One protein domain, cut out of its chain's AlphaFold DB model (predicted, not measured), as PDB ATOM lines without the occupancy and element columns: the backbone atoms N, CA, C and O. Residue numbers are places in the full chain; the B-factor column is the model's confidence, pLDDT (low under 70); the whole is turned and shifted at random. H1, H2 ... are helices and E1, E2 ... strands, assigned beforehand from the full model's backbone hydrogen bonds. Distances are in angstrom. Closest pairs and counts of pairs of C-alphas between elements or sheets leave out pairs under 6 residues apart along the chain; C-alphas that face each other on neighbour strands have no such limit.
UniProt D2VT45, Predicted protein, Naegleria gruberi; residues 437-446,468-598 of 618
ATOM      1  N   CYS A 437     -46.083 -39.916  -9.090       92.25
ATOM      2  CA  CYS A 437     -47.167 -38.932  -9.101       92.25
ATOM      3  C   CYS A 437     -47.481 -38.499  -7.662       92.25
ATOM      4  O   CYS A 437     -48.317 -39.126  -7.005       92.25
ATOM      5  N   PRO A 438     -46.803 -37.462  -7.150       88.06
ATOM      6  CA  PRO A 438     -47.117 -36.906  -5.842       88.06
ATOM      7  C   PRO A 438     -48.561 -36.389  -5.765       88.06
ATOM      8  O   PRO A 438     -49.173 -36.134  -6.807       88.06
ATOM      9  N   PRO A 439     -49.115 -36.215  -4.552       83.12
ATOM     10  CA  PRO A 439     -50.450 -35.681  -4.346       83.12
ATOM     11  C   PRO A 439     -50.645 -34.364  -5.088       83.12
ATOM     12  O   PRO A 439     -49.850 -33.434  -4.978       83.12
ATOM     13  N   ILE A 440     -51.728 -34.303  -5.861       74.00
ATOM     14  CA  ILE A 440     -52.107 -33.095  -6.580       74.00
ATOM     15  C   ILE A 440     -52.642 -32.092  -5.559       74.00
ATOM     16  O   ILE A 440     -53.715 -32.265  -4.979       74.00
ATOM     17  N   PHE A 441     -51.873 -31.037  -5.324       65.56
ATOM     18  CA  PHE A 441     -52.198 -30.031  -4.326       65.56
ATOM     19  C   PHE A 441     -53.131 -28.968  -4.911       65.56
ATOM     20  O   PHE A 441     -52.696 -28.052  -5.609       65.56
ATOM     21  N   LEU A 442     -54.423 -29.044  -4.588       53.78
ATOM     22  CA  LEU A 442     -55.319 -27.900  -4.739       53.78
ATOM     23  C   LEU A 442     -55.032 -26.930  -3.591       53.78
ATOM     24  O   LEU A 442     -55.496 -27.120  -2.465       53.78
ATOM     25  N   LYS A 443     -54.225 -25.902  -3.860       47.69
ATOM     26  CA  LYS A 443     -53.915 -24.843  -2.897       47.69
ATOM     27  C   LYS A 443     -55.188 -24.060  -2.568       47.69
ATOM     28  O   LYS A 443     -55.533 -23.150  -3.303       47.69
ATOM     29  N   THR A 444     -55.890 -24.492  -1.515       43.03
ATOM     30  CA  THR A 444     -56.717 -23.744  -0.535       43.03
ATOM     31  C   THR A 444     -57.697 -22.638  -0.973       43.03
ATOM     32  O   THR A 444     -58.461 -22.186  -0.130       43.03
ATOM     33  N   HIS A 445     -57.807 -22.264  -2.245       42.94
ATOM     34  CA  HIS A 445     -58.788 -21.312  -2.768       42.94
ATOM     35  C   HIS A 445     -59.995 -22.023  -3.394       42.94
ATOM     36  O   HIS A 445     -60.497 -21.631  -4.442       42.94
ATOM     37  N   LEU A 446     -60.518 -23.047  -2.711       44.84
ATOM     38  CA  LEU A 446     -61.959 -23.307  -2.785       44.84
ATOM     39  C   LEU A 446     -62.621 -22.199  -1.971       44.84
ATOM     40  O   LEU A 446     -63.013 -22.391  -0.822       44.84
ATOM     41  N   GLU A 468     -61.506 -28.083   9.683       68.50
ATOM     42  CA  GLU A 468     -60.585 -27.261   8.886       68.50
ATOM     43  C   GLU A 468     -59.129 -27.425   9.350       68.50
ATOM     44  O   GLU A 468     -58.216 -27.342   8.536       68.50
ATOM     45  N   GLU A 469     -58.892 -27.710  10.632       69.50
ATOM     46  CA  GLU A 469     -57.553 -27.964  11.173       69.50
ATOM     47  C   GLU A 469     -56.986 -29.296  10.696       69.50
ATOM     48  O   GLU A 469     -55.825 -29.329  10.314       69.50
ATOM     49  N   HIS A 470     -57.783 -30.370  10.623       66.19
ATOM     50  CA  HIS A 470     -57.338 -31.619   9.994       66.19
ATOM     51  C   HIS A 470     -57.028 -31.398   8.522       66.19
ATOM     52  O   HIS A 470     -55.997 -31.848   8.027       66.19
ATOM     53  N   ARG A 471     -57.865 -30.625   7.827       68.38
ATOM     54  CA  ARG A 471     -57.562 -30.223   6.458       68.38
ATOM     55  C   ARG A 471     -56.268 -29.405   6.391       68.38
ATOM     56  O   ARG A 471     -55.449 -29.673   5.535       68.38
ATOM     57  N   LYS A 472     -56.015 -28.450   7.283       69.69
ATOM     58  CA  LYS A 472     -54.742 -27.705   7.307       69.69
ATOM     59  C   LYS A 472     -53.566 -28.611   7.660       69.69
ATOM     60  O   LYS A 472     -52.525 -28.512   7.037       69.69
ATOM     61  N   LEU A 473     -53.724 -29.551   8.579       66.88
ATOM     62  CA  LEU A 473     -52.665 -30.479   8.946       66.88
ATOM     63  C   LEU A 473     -52.306 -31.413   7.790       66.88
ATOM     64  O   LEU A 473     -51.130 -31.704   7.580       66.88
ATOM     65  N   PHE A 474     -53.302 -31.880   7.040       62.97
ATOM     66  CA  PHE A 474     -53.060 -32.723   5.882       62.97
ATOM     67  C   PHE A 474     -52.701 -31.924   4.635       62.97
ATOM     68  O   PHE A 474     -52.043 -32.526   3.805       62.97
ATOM     69  N   PHE A 475     -53.085 -30.641   4.500       66.50
ATOM     70  CA  PHE A 475     -52.955 -29.844   3.264       66.50
ATOM     71  C   PHE A 475     -52.132 -28.540   3.354       66.50
ATOM     72  O   PHE A 475     -51.960 -27.872   2.332       66.50
ATOM     73  N   ASP A 476     -51.595 -28.151   4.515       66.69
ATOM     74  CA  ASP A 476     -50.663 -27.014   4.657       66.69
ATOM     75  C   ASP A 476     -49.224 -27.439   4.352       66.69
ATOM     76  O   ASP A 476     -48.310 -27.410   5.172       66.69
ATOM     77  N   TYR A 477     -49.017 -27.808   3.097       63.72
ATOM     78  CA  TYR A 477     -47.744 -28.308   2.592       63.72
ATOM     79  C   TYR A 477     -46.663 -27.236   2.441       63.72
ATOM     80  O   TYR A 477     -45.558 -27.541   2.000       63.72
ATOM     81  N   SER A 478     -46.965 -25.977   2.772       65.25
ATOM     82  CA  SER A 478     -46.006 -24.876   2.657       65.25
ATOM     83  C   SER A 478     -44.848 -24.992   3.653       65.25
ATOM     84  O   SER A 478     -43.787 -24.417   3.426       65.25
ATOM     85  N   LYS A 479     -45.046 -25.748   4.742       66.62
ATOM     86  CA  LYS A 479     -44.079 -25.902   5.839       66.62
ATOM     87  C   LYS A 479     -43.604 -27.335   6.046       66.62
ATOM     88  O   LYS A 479     -42.643 -27.552   6.779       66.62
ATOM     89  N   ASP A 480     -44.260 -28.301   5.413       71.44
ATOM     90  CA  ASP A 480     -44.007 -29.712   5.668       71.44
ATOM     91  C   ASP A 480     -43.015 -30.325   4.685       71.44
ATOM     92  O   ASP A 480     -42.983 -30.029   3.488       71.44
ATOM     93  N   LEU A 481     -42.240 -31.268   5.210       76.50
ATOM     94  CA  LEU A 481     -41.385 -32.146   4.434       76.50
ATOM     95  C   LEU A 481     -42.214 -33.326   3.920       76.50
ATOM     96  O   LEU A 481     -42.589 -34.216   4.687       76.50
ATOM     97  N   ILE A 482     -42.472 -33.332   2.611       84.75
ATOM     98  CA  ILE A 482     -43.162 -34.423   1.914       84.75
ATOM     99  C   ILE A 482     -42.170 -35.166   1.028       84.75
ATOM    100  O   ILE A 482     -41.455 -34.557   0.223       84.75
ATOM    101  N   GLY A 483     -42.177 -36.492   1.147       88.50
ATOM    102  CA  GLY A 483     -41.466 -37.399   0.253       88.50
ATOM    103  C   GLY A 483     -42.440 -38.314  -0.478       88.50
ATOM    104  O   GLY A 483     -43.381 -38.816   0.129       88.50
ATOM    105  N   SER A 484     -42.226 -38.544  -1.771       90.56
ATOM    106  CA  SER A 484     -43.013 -39.500  -2.563       90.56
ATOM    107  C   SER A 484     -42.129 -40.617  -3.096       90.56
ATOM    108  O   SER A 484     -41.054 -40.351  -3.626       90.56
ATOM    109  N   SER A 485     -42.551 -41.866  -2.937       90.00
ATOM    110  CA  SER A 485     -41.774 -43.021  -3.375       90.00
ATOM    111  C   SER A 485     -41.861 -43.235  -4.885       90.00
ATOM    112  O   SER A 485     -42.893 -42.994  -5.515       90.00
ATOM    113  N   TYR A 486     -40.769 -43.733  -5.458       89.81
ATOM    114  CA  TYR A 486     -40.721 -44.221  -6.832       89.81
ATOM    115  C   TYR A 486     -39.794 -45.428  -6.943       89.81
ATOM    116  O   TYR A 486     -38.827 -45.556  -6.194       89.81
ATOM    117  N   TRP A 487     -40.069 -46.316  -7.895       85.81
ATOM    118  CA  TRP A 487     -39.183 -47.442  -8.188       85.81
ATOM    119  C   TRP A 487     -38.090 -47.037  -9.179       85.81
ATOM    120  O   TRP A 487     -38.368 -46.821 -10.365       85.81
ATOM    121  N   ASN A 488     -36.845 -46.993  -8.712       82.12
ATOM    122  CA  ASN A 488     -35.665 -46.969  -9.568       82.12
ATOM    123  C   ASN A 488     -35.281 -48.405  -9.975       82.12
ATOM    124  O   ASN A 488     -35.733 -49.366  -9.365       82.12
ATOM    125  N   SER A 489     -34.465 -48.593 -11.016       79.81
ATOM    126  CA  SER A 489     -34.155 -49.894 -11.635       79.81
ATOM    127  C   SER A 489     -33.856 -51.038 -10.661       79.81
ATOM    128  O   SER A 489     -34.169 -52.181 -10.992       79.81
ATOM    129  N   SER A 490     -33.297 -50.735  -9.490       81.06
ATOM    130  CA  SER A 490     -32.904 -51.705  -8.467       81.06
ATOM    131  C   SER A 490     -33.378 -51.384  -7.045       81.06
ATOM    132  O   SER A 490     -33.179 -52.223  -6.177       81.06
ATOM    133  N   ASP A 491     -33.945 -50.202  -6.780       82.00
ATOM    134  CA  ASP A 491     -34.274 -49.765  -5.414       82.00
ATOM    135  C   ASP A 491     -35.416 -48.734  -5.401       82.00
ATOM    136  O   ASP A 491     -35.786 -48.177  -6.436       82.00
ATOM    137  N   ILE A 492     -35.968 -48.455  -4.224       82.00
ATOM    138  CA  ILE A 492     -36.949 -47.398  -3.998       82.00
ATOM    139  C   ILE A 492     -36.240 -46.071  -3.763       82.00
ATOM    140  O   ILE A 492     -35.538 -45.875  -2.771       82.00
ATOM    141  N   GLY A 493     -36.491 -45.129  -4.664       85.12
ATOM    142  CA  GLY A 493     -36.146 -43.731  -4.476       85.12
ATOM    143  C   GLY A 493     -37.259 -42.963  -3.765       85.12
ATOM    144  O   GLY A 493     -38.424 -43.367  -3.749       85.12
ATOM    145  N   VAL A 494     -36.893 -41.820  -3.190       86.38
ATOM    146  CA  VAL A 494     -37.829 -40.888  -2.551       86.38
ATOM    147  C   VAL A 494     -37.626 -39.507  -3.152       86.38
ATOM    148  O   VAL A 494     -36.571 -38.892  -2.996       86.38
ATOM    149  N   LEU A 495     -38.653 -39.016  -3.836       87.06
ATOM    150  CA  LEU A 495     -38.699 -37.688  -4.419       87.06
ATOM    151  C   LEU A 495     -39.128 -36.660  -3.371       87.06
ATOM    152  O   LEU A 495     -40.196 -36.786  -2.770       87.06
ATOM    153  N   LYS A 496     -38.307 -35.629  -3.179       86.25
ATOM    154  CA  LYS A 496     -38.576 -34.515  -2.261       86.25
ATOM    155  C   LYS A 496     -39.442 -33.460  -2.956       86.25
ATOM    156  O   LYS A 496     -39.135 -33.078  -4.080       86.25
ATOM    157  N   MET A 497     -40.498 -32.988  -2.289       78.25
ATOM    158  CA  MET A 497     -41.387 -31.944  -2.838       78.25
ATOM    159  C   MET A 497     -40.881 -30.513  -2.587       78.25
ATOM    160  O   MET A 497     -41.045 -29.655  -3.448       78.25
ATOM    161  N   ASN A 498     -40.270 -30.250  -1.425       73.50
ATOM    162  CA  ASN A 498     -39.917 -28.900  -0.970       73.50
ATOM    163  C   ASN A 498     -38.404 -28.788  -0.712       73.50
ATOM    164  O   ASN A 498     -37.860 -29.535   0.096       73.50
ATOM    165  N   GLU A 499     -37.728 -27.853  -1.385       62.31
ATOM    166  CA  GLU A 499     -36.260 -27.675  -1.338       62.31
ATOM    167  C   GLU A 499     -35.775 -26.588  -0.371       62.31
ATOM    168  O   GLU A 499     -34.581 -26.306  -0.320       62.31
ATOM    169  N   GLN A 500     -36.663 -25.955   0.400       61.16
ATOM    170  CA  GLN A 500     -36.287 -24.737   1.128       61.16
ATOM    171  C   GLN A 500     -35.294 -24.952   2.286       61.16
ATOM    172  O   GLN A 500     -34.717 -23.975   2.753       61.16
ATOM    173  N   ASP A 501     -35.030 -26.193   2.711       60.59
ATOM    174  CA  ASP A 501     -34.038 -26.484   3.751       60.59
ATOM    175  C   ASP A 501     -33.323 -27.829   3.514       60.59
ATOM    176  O   ASP A 501     -33.931 -28.905   3.513       60.59
ATOM    177  N   SER A 502     -32.009 -27.777   3.268       62.44
ATOM    178  CA  SER A 502     -31.206 -28.924   2.821       62.44
ATOM    179  C   SER A 502     -30.983 -29.972   3.915       62.44
ATOM    180  O   SER A 502     -30.903 -31.167   3.615       62.44
ATOM    181  N   THR A 503     -30.928 -29.550   5.179       66.88
ATOM    182  CA  THR A 503     -30.597 -30.426   6.315       66.88
ATOM    183  C   THR A 503     -31.786 -31.280   6.751       66.88
ATOM    184  O   THR A 503     -31.700 -32.511   6.792       66.88
ATOM    185  N   SER A 504     -32.933 -30.648   6.990       62.38
ATOM    186  CA  SER A 504     -34.177 -31.312   7.382       62.38
ATOM    187  C   SER A 504     -34.694 -32.258   6.280       62.38
ATOM    188  O   SER A 504     -35.131 -33.382   6.552       62.38
ATOM    189  N   SER A 505     -34.486 -31.889   5.014       65.62
ATOM    190  CA  SER A 505     -34.767 -32.726   3.843       65.62
ATOM    191  C   SER A 505     -33.937 -34.012   3.770       65.62
ATOM    192  O   SER A 505     -34.417 -35.035   3.276       65.62
ATOM    193  N   GLN A 506     -32.674 -33.986   4.202       74.69
ATOM    194  CA  GLN A 506     -31.821 -35.178   4.204       74.69
ATOM    195  C   GLN A 506     -32.253 -36.165   5.292       74.69
ATOM    196  O   GLN A 506     -32.278 -37.371   5.047       74.69
ATOM    197  N   HIS A 507     -32.679 -35.656   6.449       74.94
ATOM    198  CA  HIS A 507     -33.235 -36.476   7.520       74.94
ATOM    199  C   HIS A 507     -34.558 -37.148   7.115       74.94
ATOM    200  O   HIS A 507     -34.696 -38.355   7.308       74.94
ATOM    201  N   LEU A 508     -35.492 -36.417   6.481       72.12
ATOM    202  CA  LEU A 508     -36.724 -36.995   5.913       72.12
ATOM    203  C   LEU A 508     -36.404 -38.135   4.948       72.12
ATOM    204  O   LEU A 508     -36.970 -39.220   5.051       72.12
ATOM    205  N   TYR A 509     -35.501 -37.872   4.003       78.75
ATOM    206  CA  TYR A 509     -35.114 -38.845   2.994       78.75
ATOM    207  C   TYR A 509     -34.570 -40.119   3.636       78.75
ATOM    208  O   TYR A 509     -35.073 -41.197   3.346       78.75
ATOM    209  N   LEU A 510     -33.618 -39.994   4.567       82.12
ATOM    210  CA  LEU A 510     -33.060 -41.142   5.277       82.12
ATOM    211  C   LEU A 510     -34.121 -41.866   6.107       82.12
ATOM    212  O   LEU A 510     -34.121 -43.090   6.127       82.12
ATOM    213  N   LYS A 511     -35.052 -41.153   6.751       80.88
ATOM    214  CA  LYS A 511     -36.156 -41.774   7.495       80.88
ATOM    215  C   LYS A 511     -37.100 -42.557   6.590       80.88
ATOM    216  O   LYS A 511     -37.388 -43.702   6.912       80.88
ATOM    217  N   ILE A 512     -37.545 -41.988   5.467       79.56
ATOM    218  CA  ILE A 512     -38.407 -42.702   4.512       79.56
ATOM    219  C   ILE A 512     -37.646 -43.877   3.915       79.56
ATOM    220  O   ILE A 512     -38.173 -44.979   3.881       79.56
ATOM    221  N   GLN A 513     -36.405 -43.674   3.476       78.94
ATOM    222  CA  GLN A 513     -35.614 -44.734   2.867       78.94
ATOM    223  C   GLN A 513     -35.350 -45.863   3.871       78.94
ATOM    224  O   GLN A 513     -35.557 -47.019   3.532       78.94
ATOM    225  N   ASN A 514     -34.994 -45.549   5.120       83.12
ATOM    226  CA  ASN A 514     -34.832 -46.535   6.190       83.12
ATOM    227  C   ASN A 514     -36.154 -47.212   6.544       83.12
ATOM    228  O   ASN A 514     -36.160 -48.411   6.780       83.12
ATOM    229  N   PHE A 515     -37.264 -46.475   6.587       80.00
ATOM    230  CA  PHE A 515     -38.585 -47.044   6.825       80.00
ATOM    231  C   PHE A 515     -38.950 -48.035   5.717       80.00
ATOM    232  O   PHE A 515     -39.298 -49.177   6.009       80.00
ATOM    233  N   MET A 516     -38.813 -47.624   4.455       73.38
ATOM    234  CA  MET A 516     -39.075 -48.468   3.295       73.38
ATOM    235  C   MET A 516     -38.139 -49.675   3.321       73.38
ATOM    236  O   MET A 516     -38.628 -50.792   3.273       73.38
ATOM    237  N   HIS A 517     -36.831 -49.489   3.514       74.38
ATOM    238  CA  HIS A 517     -35.854 -50.580   3.597       74.38
ATOM    239  C   HIS A 517     -36.096 -51.526   4.766       74.38
ATOM    240  O   HIS A 517     -36.035 -52.726   4.569       74.38
ATOM    241  N   GLN A 518     -36.396 -51.042   5.970       74.19
ATOM    242  CA  GLN A 518     -36.718 -51.908   7.111       74.19
ATOM    243  C   GLN A 518     -37.999 -52.701   6.857       74.19
ATOM    244  O   GLN A 518     -38.039 -53.897   7.109       74.19
ATOM    245  N   THR A 519     -39.028 -52.044   6.325       65.81
ATOM    246  CA  THR A 519     -40.311 -52.688   6.024       65.81
ATOM    247  C   THR A 519     -40.172 -53.684   4.866       65.81
ATOM    248  O   THR A 519     -40.814 -54.726   4.873       65.81
ATOM    249  N   LEU A 520     -39.324 -53.395   3.874       63.53
ATOM    250  CA  LEU A 520     -39.138 -54.223   2.676       63.53
ATOM    251  C   LEU A 520     -38.109 -55.341   2.857       63.53
ATOM    252  O   LEU A 520     -38.294 -56.414   2.287       63.53
ATOM    253  N   ASN A 521     -37.053 -55.125   3.646       59.91
ATOM    254  CA  ASN A 521     -36.045 -56.150   3.932       59.91
ATOM    255  C   ASN A 521     -36.612 -57.292   4.786       59.91
ATOM    256  O   ASN A 521     -36.115 -58.410   4.681       59.91
ATOM    257  N   ASP A 522     -37.675 -57.045   5.560       57.09
ATOM    258  CA  ASP A 522     -38.372 -58.085   6.327       57.09
ATOM    259  C   ASP A 522     -39.311 -58.971   5.478       57.09
ATOM    260  O   ASP A 522     -39.878 -59.936   5.995       57.09
ATOM    261  N   GLY A 523     -39.463 -58.745   4.164       51.72
ATOM    262  CA  GLY A 523     -40.220 -59.694   3.349       51.72
ATOM    263  C   GLY A 523     -40.378 -59.360   1.871       51.72
ATOM    264  O   GLY A 523     -40.914 -58.320   1.494       51.72
ATOM    265  N   GLN A 524     -40.085 -60.361   1.038       59.66
ATOM    266  CA  GLN A 524     -40.495 -60.496  -0.370       59.66
ATOM    267  C   GLN A 524     -41.979 -60.110  -0.599       59.66
ATOM    268  O   GLN A 524     -42.335 -59.565  -1.642       59.66
ATOM    269  N   LEU A 525     -42.816 -60.300   0.429       57.38
ATOM    270  CA  LEU A 525     -44.223 -59.904   0.502       57.38
ATOM    271  C   LEU A 525     -44.451 -58.391   0.365       57.38
ATOM    272  O   LEU A 525     -45.362 -57.986  -0.345       57.38
ATOM    273  N   VAL A 526     -43.657 -57.523   0.998       56.53
ATOM    274  CA  VAL A 526     -43.953 -56.074   1.019       56.53
ATOM    275  C   VAL A 526     -43.715 -55.435  -0.350       56.53
ATOM    276  O   VAL A 526     -44.486 -54.571  -0.764       56.53
ATOM    277  N   HIS A 527     -42.719 -55.904  -1.106       62.06
ATOM    278  CA  HIS A 527     -42.536 -55.478  -2.495       62.06
ATOM    279  C   HIS A 527     -43.716 -55.926  -3.382       62.06
ATOM    280  O   HIS A 527     -44.154 -55.171  -4.251       62.06
ATOM    281  N   GLU A 528     -44.264 -57.125  -3.150       65.19
ATOM    282  CA  GLU A 528     -45.476 -57.604  -3.832       65.19
ATOM    283  C   GLU A 528     -46.733 -56.812  -3.428       65.19
ATOM    284  O   GLU A 528     -47.573 -56.542  -4.285       65.19
ATOM    285  N   TYR A 529     -46.850 -56.398  -2.161       64.06
ATOM    286  CA  TYR A 529     -48.020 -55.678  -1.643       64.06
ATOM    287  C   TYR A 529     -48.029 -54.190  -1.977       64.06
ATOM    288  O   TYR A 529     -49.063 -53.670  -2.394       64.06
ATOM    289  N   LEU A 530     -46.902 -53.495  -1.796       66.44
ATOM    290  CA  LEU A 530     -46.825 -52.071  -2.114       66.44
ATOM    291  C   LEU A 530     -46.786 -51.847  -3.623       66.44
ATOM    292  O   LEU A 530     -47.200 -50.798  -4.089       66.44
ATOM    293  N   ASN A 531     -46.292 -52.808  -4.408       73.12
ATOM    294  CA  ASN A 531     -46.228 -52.706  -5.865       73.12
ATOM    295  C   ASN A 531     -45.836 -51.290  -6.338       73.12
ATOM    296  O   ASN A 531     -46.508 -50.648  -7.145       73.12
ATOM    297  N   VAL A 532     -44.737 -50.775  -5.791       69.25
ATOM    298  CA  VAL A 532     -44.249 -49.399  -6.010       69.25
ATOM    299  C   VAL A 532     -43.884 -49.097  -7.470       69.25
ATOM    300  O   VAL A 532     -43.507 -47.981  -7.813       69.25
ATOM    301  N   LYS A 533     -43.975 -50.102  -8.348       73.38
ATOM    302  CA  LYS A 533     -43.895 -49.941  -9.802       73.38
ATOM    303  C   LYS A 533     -45.168 -49.327 -10.382       73.38
ATOM    304  O   LYS A 533     -45.066 -48.584 -11.353       73.38
ATOM    305  N   ASP A 534     -46.307 -49.627  -9.768       83.31
ATOM    306  CA  ASP A 534     -47.638 -49.227 -10.219       83.31
ATOM    307  C   ASP A 534     -48.283 -48.212  -9.267       83.31
ATOM    308  O   ASP A 534     -49.324 -47.649  -9.594       83.31
ATOM    309  N   TYR A 535     -47.669 -47.947  -8.107       89.31
ATOM    310  CA  TYR A 535     -48.161 -46.989  -7.122       89.31
ATOM    311  C   TYR A 535     -47.089 -46.004  -6.650       89.31
ATOM    312  O   TYR A 535     -45.949 -46.378  -6.388       89.31
ATOM    313  N   THR A 536     -47.495 -44.751  -6.445       91.31
ATOM    314  CA  THR A 536     -46.732 -43.755  -5.678       91.31
ATOM    315  C   THR A 536     -47.316 -43.630  -4.283       91.31
ATOM    316  O   THR A 536     -48.513 -43.384  -4.135       91.31
ATOM    317  N   TYR A 537     -46.466 -43.742  -3.264       90.12
ATOM    318  CA  TYR A 537     -46.837 -43.498  -1.873       90.12
ATOM    319  C   TYR A 537     -46.196 -42.209  -1.402       90.12
ATOM    320  O   TYR A 537     -44.982 -42.040  -1.528       90.12
ATOM    321  N   SER A 538     -46.997 -41.308  -0.851       89.56
ATOM    322  CA  SER A 538     -46.508 -40.015  -0.387       89.56
ATOM    323  C   SER A 538     -46.665 -39.897   1.109       89.56
ATOM    324  O   SER A 538     -47.736 -40.152   1.660       89.56
ATOM    325  N   PHE A 539     -45.578 -39.492   1.748       88.31
ATOM    326  CA  PHE A 539     -45.438 -39.459   3.187       88.31
ATOM    327  C   PHE A 539     -45.095 -38.056   3.669       88.31
ATOM    328  O   PHE A 539     -44.379 -37.316   2.989       88.31
ATOM    329  N   LYS A 540     -45.559 -37.724   4.871       85.81
ATOM    330  CA  LYS A 540     -45.182 -36.527   5.628       85.81
ATOM    331  C   LYS A 540     -44.600 -36.958   6.963       85.81
ATOM    332  O   LYS A 540     -45.064 -37.937   7.542       85.81
ATOM    333  N   ILE A 541     -43.608 -36.219   7.450       79.88
ATOM    334  CA  ILE A 541     -43.153 -36.362   8.833       79.88
ATOM    335  C   ILE A 541     -43.886 -35.359   9.714       79.88
ATOM    336  O   ILE A 541     -43.930 -34.170   9.400       79.88
ATOM    337  N   LEU A 542     -44.423 -35.839  10.829       80.12
ATOM    338  CA  LEU A 542     -44.996 -35.007  11.878       80.12
ATOM    339  C   LEU A 542     -44.488 -35.520  13.224       80.12
ATOM    340  O   LEU A 542     -44.718 -36.676  13.547       80.12
ATOM    341  N   ASN A 543     -43.803 -34.673  13.999       82.62
ATOM    342  CA  ASN A 543     -43.248 -35.040  15.312       82.62
ATOM    343  C   ASN A 543     -42.423 -36.340  15.287       82.62
ATOM    344  O   ASN A 543     -42.604 -37.209  16.127       82.62
ATOM    345  N   ASP A 544     -41.532 -36.470  14.301       79.06
ATOM    346  CA  ASP A 544     -40.711 -37.659  14.035       79.06
ATOM    347  C   ASP A 544     -41.427 -38.915  13.514       79.06
ATOM    348  O   ASP A 544     -40.720 -39.805  13.020       79.06
ATOM    349  N   ASP A 545     -42.761 -38.939  13.503       79.75
ATOM    350  CA  ASP A 545     -43.579 -40.018  12.944       79.75
ATOM    351  C   ASP A 545     -43.758 -39.883  11.431       79.75
ATOM    352  O   ASP A 545     -43.846 -38.775  10.891       79.75
ATOM    353  N   LEU A 546     -43.849 -41.022  10.737       81.19
ATOM    354  CA  LEU A 546     -44.107 -41.080   9.303       81.19
ATOM    355  C   LEU A 546     -45.598 -41.316   9.031       81.19
ATOM    356  O   LEU A 546     -46.157 -42.359   9.370       81.19
ATOM    357  N   ILE A 547     -46.237 -40.359   8.367       83.81
ATOM    358  CA  ILE A 547     -47.661 -40.396   8.035       83.81
ATOM    359  C   ILE A 547     -47.812 -40.635   6.538       83.81
ATOM    360  O   ILE A 547     -47.316 -39.848   5.730       83.81
ATOM    361  N   LEU A 548     -48.531 -41.693   6.156       86.25
ATOM    362  CA  LEU A 548     -48.934 -41.912   4.768       86.25
ATOM    363  C   LEU A 548     -50.100 -40.974   4.425       86.25
ATOM    364  O   LEU A 548     -51.192 -41.104   4.970       86.25
ATOM    365  N   ILE A 549     -49.870 -40.045   3.502       85.56
ATOM    366  CA  ILE A 549     -50.851 -39.021   3.112       85.56
ATOM    367  C   ILE A 549     -51.693 -39.501   1.933       85.56
ATOM    368  O   ILE A 549     -52.901 -39.281   1.892       85.56
ATOM    369  N   SER A 550     -51.053 -40.131   0.947       87.88
ATOM    370  CA  SER A 550     -51.725 -40.521  -0.290       87.88
ATOM    371  C   SER A 550     -51.070 -41.718  -0.960       87.88
ATOM    372  O   SER A 550     -49.858 -41.920  -0.867       87.88
ATOM    373  N   CYS A 551     -51.881 -42.459  -1.710       90.00
ATOM    374  CA  CYS A 551     -51.445 -43.507  -2.621       90.00
ATOM    375  C   CYS A 551     -52.047 -43.228  -4.004       90.00
ATOM    376  O   CYS A 551     -53.271 -43.165  -4.137       90.00
ATOM    377  N   CYS A 552     -51.204 -43.026  -5.016       90.25
ATOM    378  CA  CYS A 552     -51.624 -42.823  -6.402       90.25
ATOM    379  C   CYS A 552     -51.393 -44.102  -7.203       90.25
ATOM    380  O   CYS A 552     -50.269 -44.589  -7.249       90.25
ATOM    381  N   ASP A 553     -52.441 -44.627  -7.833       88.56
ATOM    382  CA  ASP A 553     -52.356 -45.672  -8.852       88.56
ATOM    383  C   ASP A 553     -51.822 -45.045 -10.144       88.56
ATOM    384  O   ASP A 553     -52.512 -44.245 -10.771       88.56
ATOM    385  N   LEU A 554     -50.587 -45.367 -10.525       87.31
ATOM    386  CA  LEU A 554     -49.898 -44.785 -11.680       87.31
ATOM    387  C   LEU A 554     -50.456 -45.275 -13.019       87.31
ATOM    388  O   LEU A 554     -50.271 -44.595 -14.030       87.31
ATOM    389  N   ILE A 555     -51.134 -46.426 -13.032       81.81
ATOM    390  CA  ILE A 555     -51.743 -46.995 -14.237       81.81
ATOM    391  C   ILE A 555     -53.052 -46.268 -14.531       81.81
ATOM    392  O   ILE A 555     -53.243 -45.739 -15.624       81.81
ATOM    393  N   ALA A 556     -53.944 -46.215 -13.539       81.06
ATOM    394  CA  ALA A 556     -55.223 -45.516 -13.662       81.06
ATOM    395  C   ALA A 556     -55.093 -43.992 -13.497       81.06
ATOM    396  O   ALA A 556     -56.068 -43.267 -13.695       81.06
ATOM    397  N   PHE A 557     -53.910 -43.530 -13.083       85.38
ATOM    398  CA  PHE A 557     -53.612 -42.156 -12.686       85.38
ATOM    399  C   PHE A 557     -54.652 -41.606 -11.695       85.38
ATOM    400  O   PHE A 557     -55.179 -40.506 -11.851       85.38
ATOM    401  N   LYS A 558     -54.993 -42.426 -10.687       85.12
ATOM    402  CA  LYS A 558     -56.077 -42.174  -9.727       85.12
ATOM    403  C   LYS A 558     -55.585 -42.323  -8.292       85.12
ATOM    404  O   LYS A 558     -55.001 -43.342  -7.921       85.12
ATOM    405  N   PHE A 559     -55.896 -41.339  -7.455       86.00
ATOM    406  CA  PHE A 559     -55.647 -41.426  -6.019       86.00
ATOM    407  C   PHE A 559     -56.630 -42.383  -5.347       86.00
ATOM    408  O   PHE A 559     -57.831 -42.377  -5.626       86.00
ATOM    409  N   ARG A 560     -56.102 -43.225  -4.459       84.00
ATOM    410  CA  ARG A 560     -56.888 -44.153  -3.651       84.00
ATOM    411  C   ARG A 560     -57.563 -43.408  -2.508       84.00
ATOM    412  O   ARG A 560     -56.964 -42.540  -1.877       84.00
ATOM    413  N   THR A 561     -58.799 -43.793  -2.225       82.19
ATOM    414  CA  THR A 561     -59.545 -43.283  -1.071       82.19
ATOM    415  C   THR A 561     -58.923 -43.819   0.225       82.19
ATOM    416  O   THR A 561     -58.283 -44.876   0.192       82.19
ATOM    417  N   PRO A 562     -59.114 -43.171   1.387       80.25
ATOM    418  CA  PRO A 562     -58.580 -43.669   2.655       80.25
ATOM    419  C   PRO A 562     -58.990 -45.119   2.950       80.25
ATOM    420  O   PRO A 562     -58.146 -45.917   3.342       80.25
ATOM    421  N   ASN A 563     -60.236 -45.502   2.649       79.31
ATOM    422  CA  ASN A 563     -60.712 -46.882   2.809       79.31
ATOM    423  C   ASN A 563     -60.003 -47.859   1.863       79.31
ATOM    424  O   ASN A 563     -59.696 -48.988   2.245       79.31
ATOM    425  N   GLN A 564     -59.720 -47.442   0.626       84.00
ATOM    426  CA  GLN A 564     -58.950 -48.257  -0.316       84.00
ATOM    427  C   GLN A 564     -57.498 -48.414   0.137       84.00
ATOM    428  O   GLN A 564     -56.956 -49.509   0.023       84.00
ATOM    429  N   ILE A 565     -56.886 -47.353   0.673       83.00
ATOM    430  CA  ILE A 565     -55.552 -47.408   1.280       83.00
ATOM    431  C   ILE A 565     -55.585 -48.371   2.468       83.00
ATOM    432  O   ILE A 565     -54.824 -49.328   2.496       83.00
ATOM    433  N   GLN A 566     -56.518 -48.205   3.403       83.00
ATOM    434  CA  GLN A 566     -56.653 -49.098   4.551       83.00
ATOM    435  C   GLN A 566     -56.822 -50.557   4.115       83.00
ATOM    436  O   GLN A 566     -56.124 -51.428   4.622       83.00
ATOM    437  N   THR A 567     -57.678 -50.830   3.127       83.75
ATOM    438  CA  THR A 567     -57.877 -52.182   2.578       83.75
ATOM    439  C   THR A 567     -56.592 -52.736   1.958       83.75
ATOM    440  O   THR A 567     -56.251 -53.894   2.190       83.75
ATOM    441  N   LEU A 568     -55.853 -51.908   1.210       80.88
ATOM    442  CA  LEU A 568     -54.573 -52.275   0.600       80.88
ATOM    443  C   LEU A 568     -53.521 -52.642   1.656       80.88
ATOM    444  O   LEU A 568     -52.756 -53.582   1.463       80.88
ATOM    445  N   PHE A 569     -53.507 -51.919   2.775       80.25
ATOM    446  CA  PHE A 569     -52.545 -52.109   3.856       80.25
ATOM    447  C   PHE A 569     -53.001 -53.104   4.931       80.25
ATOM    448  O   PHE A 569     -52.164 -53.585   5.687       80.25
ATOM    449  N   THR A 570     -54.283 -53.477   4.986       83.38
ATOM    450  CA  THR A 570     -54.841 -54.410   5.986       83.38
ATOM    451  C   THR A 570     -54.027 -55.708   6.131       83.38
ATOM    452  O   THR A 570     -53.762 -56.098   7.268       83.38
ATOM    453  N   PRO A 571     -53.556 -56.365   5.047       79.75
ATOM    454  CA  PRO A 571     -52.772 -57.599   5.162       79.75
ATOM    455  C   PRO A 571     -51.417 -57.433   5.865       79.75
ATOM    456  O   PRO A 571     -50.894 -58.398   6.413       79.75
ATOM    457  N   ILE A 572     -50.849 -56.225   5.841       74.94
ATOM    458  CA  ILE A 572     -49.524 -55.901   6.394       74.94
ATOM    459  C   ILE A 572     -49.603 -54.951   7.596       74.94
ATOM    460  O   ILE A 572     -48.588 -54.651   8.220       74.94
ATOM    461  N   LEU A 573     -50.811 -54.518   7.971       72.75
ATOM    462  CA  LEU A 573     -51.058 -53.605   9.084       72.75
ATOM    463  C   LEU A 573     -50.402 -54.072  10.391       72.75
ATOM    464  O   LEU A 573     -49.709 -53.264  10.997       72.75
ATOM    465  N   PRO A 574     -50.493 -55.355  10.804       71.94
ATOM    466  CA  PRO A 574     -49.862 -55.814  12.045       71.94
ATOM    467  C   PRO A 574     -48.342 -55.590  12.093       71.94
ATOM    468  O   PRO A 574     -47.780 -55.418  13.169       71.94
ATOM    469  N   GLN A 575     -47.679 -55.563  10.933       67.88
ATOM    470  CA  GLN A 575     -46.243 -55.295  10.804       67.88
ATOM    471  C   GLN A 575     -45.946 -53.784  10.764       67.88
ATOM    472  O   GLN A 575     -44.868 -53.348  11.164       67.88
ATOM    473  N   LEU A 576     -46.915 -52.979  10.312       65.19
ATOM    474  CA  LEU A 576     -46.799 -51.533  10.108       65.19
ATOM    475  C   LEU A 576     -47.302 -50.674  11.272       65.19
ATOM    476  O   LEU A 576     -46.838 -49.543  11.415       65.19
ATOM    477  N   CYS A 577     -48.221 -51.180  12.100       55.19
ATOM    478  CA  CYS A 577     -48.916 -50.418  13.147       55.19
ATOM    479  C   CYS A 577     -47.992 -49.820  14.218       55.19
ATOM    480  O   CYS A 577     -48.425 -48.947  14.959       55.19
ATOM    481  N   SER A 578     -46.726 -50.244  14.307       55.03
ATOM    482  CA  SER A 578     -45.740 -49.598  15.187       55.03
ATOM    483  C   SER A 578     -45.030 -48.389  14.557       55.03
ATOM    484  O   SER A 578     -44.278 -47.717  15.257       55.03
ATOM    485  N   LYS A 579     -45.213 -48.117  13.252       58.62
ATOM    486  CA  LYS A 579     -44.373 -47.174  12.482       58.62
ATOM    487  C   LYS A 579     -45.107 -46.254  11.493       58.62
ATOM    488  O   LYS A 579     -44.515 -45.256  11.092       58.62
ATOM    489  N   ILE A 580     -46.341 -46.564  11.076       60.88
ATOM    490  CA  ILE A 580     -47.165 -45.687  10.217       60.88
ATOM    491  C   ILE A 580     -48.492 -45.385  10.904       60.88
ATOM    492  O   ILE A 580     -49.235 -46.302  11.249       60.88
ATOM    493  N   LEU A 581     -48.841 -44.099  10.978       62.00
ATOM    494  CA  LEU A 581     -50.205 -43.666  11.277       62.00
ATOM    495  C   LEU A 581     -50.996 -43.561   9.969       62.00
ATOM    496  O   LEU A 581     -50.649 -42.773   9.083       62.00
ATOM    497  N   LEU A 582     -52.055 -44.366   9.834       63.78
ATOM    498  CA  LEU A 582     -53.024 -44.168   8.761       63.78
ATOM    499  C   LEU A 582     -53.866 -42.912   9.046       63.78
ATOM    500  O   LEU A 582     -54.109 -42.596  10.214       63.78
ATOM    501  N   PRO A 583     -54.371 -42.211   8.013       56.56
ATOM    502  CA  PRO A 583     -55.199 -41.021   8.210       56.56
ATOM    503  C   PRO A 583     -56.406 -41.249   9.134       56.56
ATOM    504  O   PRO A 583     -56.740 -40.372   9.928       56.56
ATOM    505  N   SER A 584     -57.033 -42.432   9.078       56.06
ATOM    506  CA  SER A 584     -58.140 -42.824   9.964       56.06
ATOM    507  C   SER A 584     -57.720 -42.894  11.434       56.06
ATOM    508  O   SER A 584     -58.432 -42.411  12.313       56.06
ATOM    509  N   ASP A 585     -56.545 -43.464  11.683       51.38
ATOM    510  CA  ASP A 585     -56.043 -43.773  13.021       51.38
ATOM    511  C   ASP A 585     -55.500 -42.507  13.685       51.38
ATOM    512  O   ASP A 585     -55.676 -42.309  14.886       51.38
ATOM    513  N   PHE A 586     -54.919 -41.603  12.885       49.19
ATOM    514  CA  PHE A 586     -54.496 -40.271  13.313       49.19
ATOM    515  C   PHE A 586     -55.680 -39.424  13.804       49.19
ATOM    516  O   PHE A 586     -55.596 -38.783  14.850       49.19
ATOM    517  N   ILE A 587     -56.810 -39.451  13.085       53.41
ATOM    518  CA  ILE A 587     -58.026 -38.730  13.497       53.41
ATOM    519  C   ILE A 587     -58.544 -39.272  14.838       53.41
ATOM    520  O   ILE A 587     -58.959 -38.489  15.690       53.41
ATOM    521  N   GLN A 588     -58.480 -40.589  15.060       52.94
ATOM    522  CA  GLN A 588     -58.900 -41.197  16.326       52.94
ATOM    523  C   GLN A 588     -57.928 -40.902  17.479       52.94
ATOM    524  O   GLN A 588     -58.367 -40.543  18.570       52.94
ATOM    525  N   THR A 589     -56.614 -40.991  17.257       49.62
ATOM    526  CA  THR A 589     -55.605 -40.699  18.297       49.62
ATOM    527  C   THR A 589     -55.586 -39.223  18.688       49.62
ATOM    528  O   THR A 589     -55.514 -38.917  19.878       49.62
ATOM    529  N   GLN A 590     -55.743 -38.301  17.732       46.56
ATOM    530  CA  GLN A 590     -55.919 -36.884  18.051       46.56
ATOM    531  C   GLN A 590     -57.259 -36.594  18.709       46.56
ATOM    532  O   GLN A 590     -57.296 -35.733  19.578       46.56
ATOM    533  N   GLN A 591     -58.341 -37.312  18.382       44.16
ATOM    534  CA  GLN A 591     -59.577 -37.211  19.161       44.16
ATOM    535  C   GLN A 591     -59.340 -37.587  20.623       44.16
ATOM    536  O   GLN A 591     -59.815 -36.860  21.485       44.16
ATOM    537  N   VAL A 592     -58.552 -38.628  20.916       40.12
ATOM    538  CA  VAL A 592     -58.202 -39.020  22.294       40.12
ATOM    539  C   VAL A 592     -57.326 -37.965  22.985       40.12
ATOM    540  O   VAL A 592     -57.653 -37.562  24.101       40.12
ATOM    541  N   SER A 593     -56.295 -37.420  22.322       38.41
ATOM    542  CA  SER A 593     -55.465 -36.353  22.918       38.41
ATOM    543  C   SER A 593     -56.219 -35.020  23.063       38.41
ATOM    544  O   SER A 593     -55.991 -34.270  24.011       38.41
ATOM    545  N   PHE A 594     -57.163 -34.720  22.163       33.69
ATOM    546  CA  PHE A 594     -58.090 -33.594  22.308       33.69
ATOM    547  C   PHE A 594     -59.149 -33.849  23.382       33.69
ATOM    548  O   PHE A 594     -59.589 -32.891  24.014       33.69
ATOM    549  N   GLN A 595     -59.561 -35.100  23.616       38.41
ATOM    550  CA  GLN A 595     -60.452 -35.473  24.718       38.41
ATOM    551  C   GLN A 595     -59.770 -35.215  26.069       38.41
ATOM    552  O   GLN A 595     -60.409 -34.697  26.980       38.41
ATOM    553  N   GLU A 596     -58.465 -35.488  26.177       37.44
ATOM    554  CA  GLU A 596     -57.666 -35.187  27.374       37.44
ATOM    555  C   GLU A 596     -57.442 -33.676  27.575       37.44
ATOM    556  O   GLU A 596     -57.428 -33.206  28.715       37.44
ATOM    557  N   MET A 597     -57.385 -32.881  26.497       31.14
ATOM    558  CA  MET A 597     -57.382 -31.407  26.574       31.14
ATOM    559  C   MET A 597     -58.777 -30.782  26.789       31.14
ATOM    560  O   MET A 597     -58.872 -29.615  27.172       31.14
ATOM    561  N   LYS A 598     -59.871 -31.534  26.597       30.45
ATOM    562  CA  LYS A 598     -61.267 -31.067  26.738       30.45
ATOM    563  C   LYS A 598     -61.859 -31.201  28.146       30.45
ATOM    564  O   LYS A 598     -63.055 -30.984  28.323       30.45
TER     565      LYS A 598
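Overview. This is residues 437 to 446 and 468 to 598 of the 618 residues of the protein "Predicted protein" of Naegleria gruberi (UniProt D2VT45). A strongly twisted antiparallel sheet, made of the hairpins E1 E2 and E3 E4, has the long helix H2 packed on one face, chiefly by E2 and E1, while the short helix H4 packs by the edge strand E4. The last helix, H6, starts near E4 and runs outward, and residues 591 to 598 stick out. The 141 printed residues, mixed in class, hold six named helices and four named strands in the order H1 E1 E2 H2 H3 E3 E4 H4 H5 H6. The sheet order is E2 E1 E3 E4, and the whole is compact, with a radius of gyration of the C-alphas of 15.2 A and spans of 47 by 35 by 32 A.

Arrangement. H1, residues 468 to 475, only grazes the sheet with residues 473 to 475. E1, residues 482 to 487, and E2, residues 492 to 496, form a hairpin, with N 486 and O 493 2.9 A apart. H2, residues 502 to 521, is on the sheet; its closest C-alphas with E2 are those of Tyr 509 and Val 494, 6.5 A apart. H3, residues 524 to 530, only just touches H2, with 3 pairs of C-alphas within 8 A and only at the corner; Val 526 and Leu 520 have the closest C-alphas, at 5.4 A. E3, residues 535 to 542, is antiparallel to E1, with N 485 and O 537 2.8 A apart. E2, H2, H3 and E3 form a split strand-helix-strand unit, two strands running the same way with E1 between them, and its crossover is left-handed. E4, residues 545 to 553, closes a second hairpin with E3, with N 547 and O 540 2.8 A apart. H4, residues 562 to 569, shares one face of the sheet with H2, giving two layers, helices on a sheet; Ile 565 and Cys 551 of E4 have the closest C-alphas, at 6.9 A. H5, residues 573 to 576, is not on the sheet. H6, residues 583 to 597, only grazes it with residues 583 to 586. In H1, H2, H3, H4 and H6 every O i to N i+4 pair is within hydrogen-bond range; H5 is too short for one.

Along the chain. H1 begins at C-alpha 468 (-60.585, -27.261, 8.886). H2 is 27.7 A long, E4 24.2 A, E3 22.7 A and H6 20.8 A. H6 ends at C-alpha 597 (-57.382, -31.407, 26.574).

Size, cuts and confidence. The C-alphas of Ser 489 and Lys 598 are the two farthest apart, 50.6 A. Residues 447 to 467 are not printed, and C-alphas 446 and 468 are 12.4 A apart across the cut. No link is long. The mean pLDDT of the printed part is 71.1; residues 575 to 598 are among those under 70.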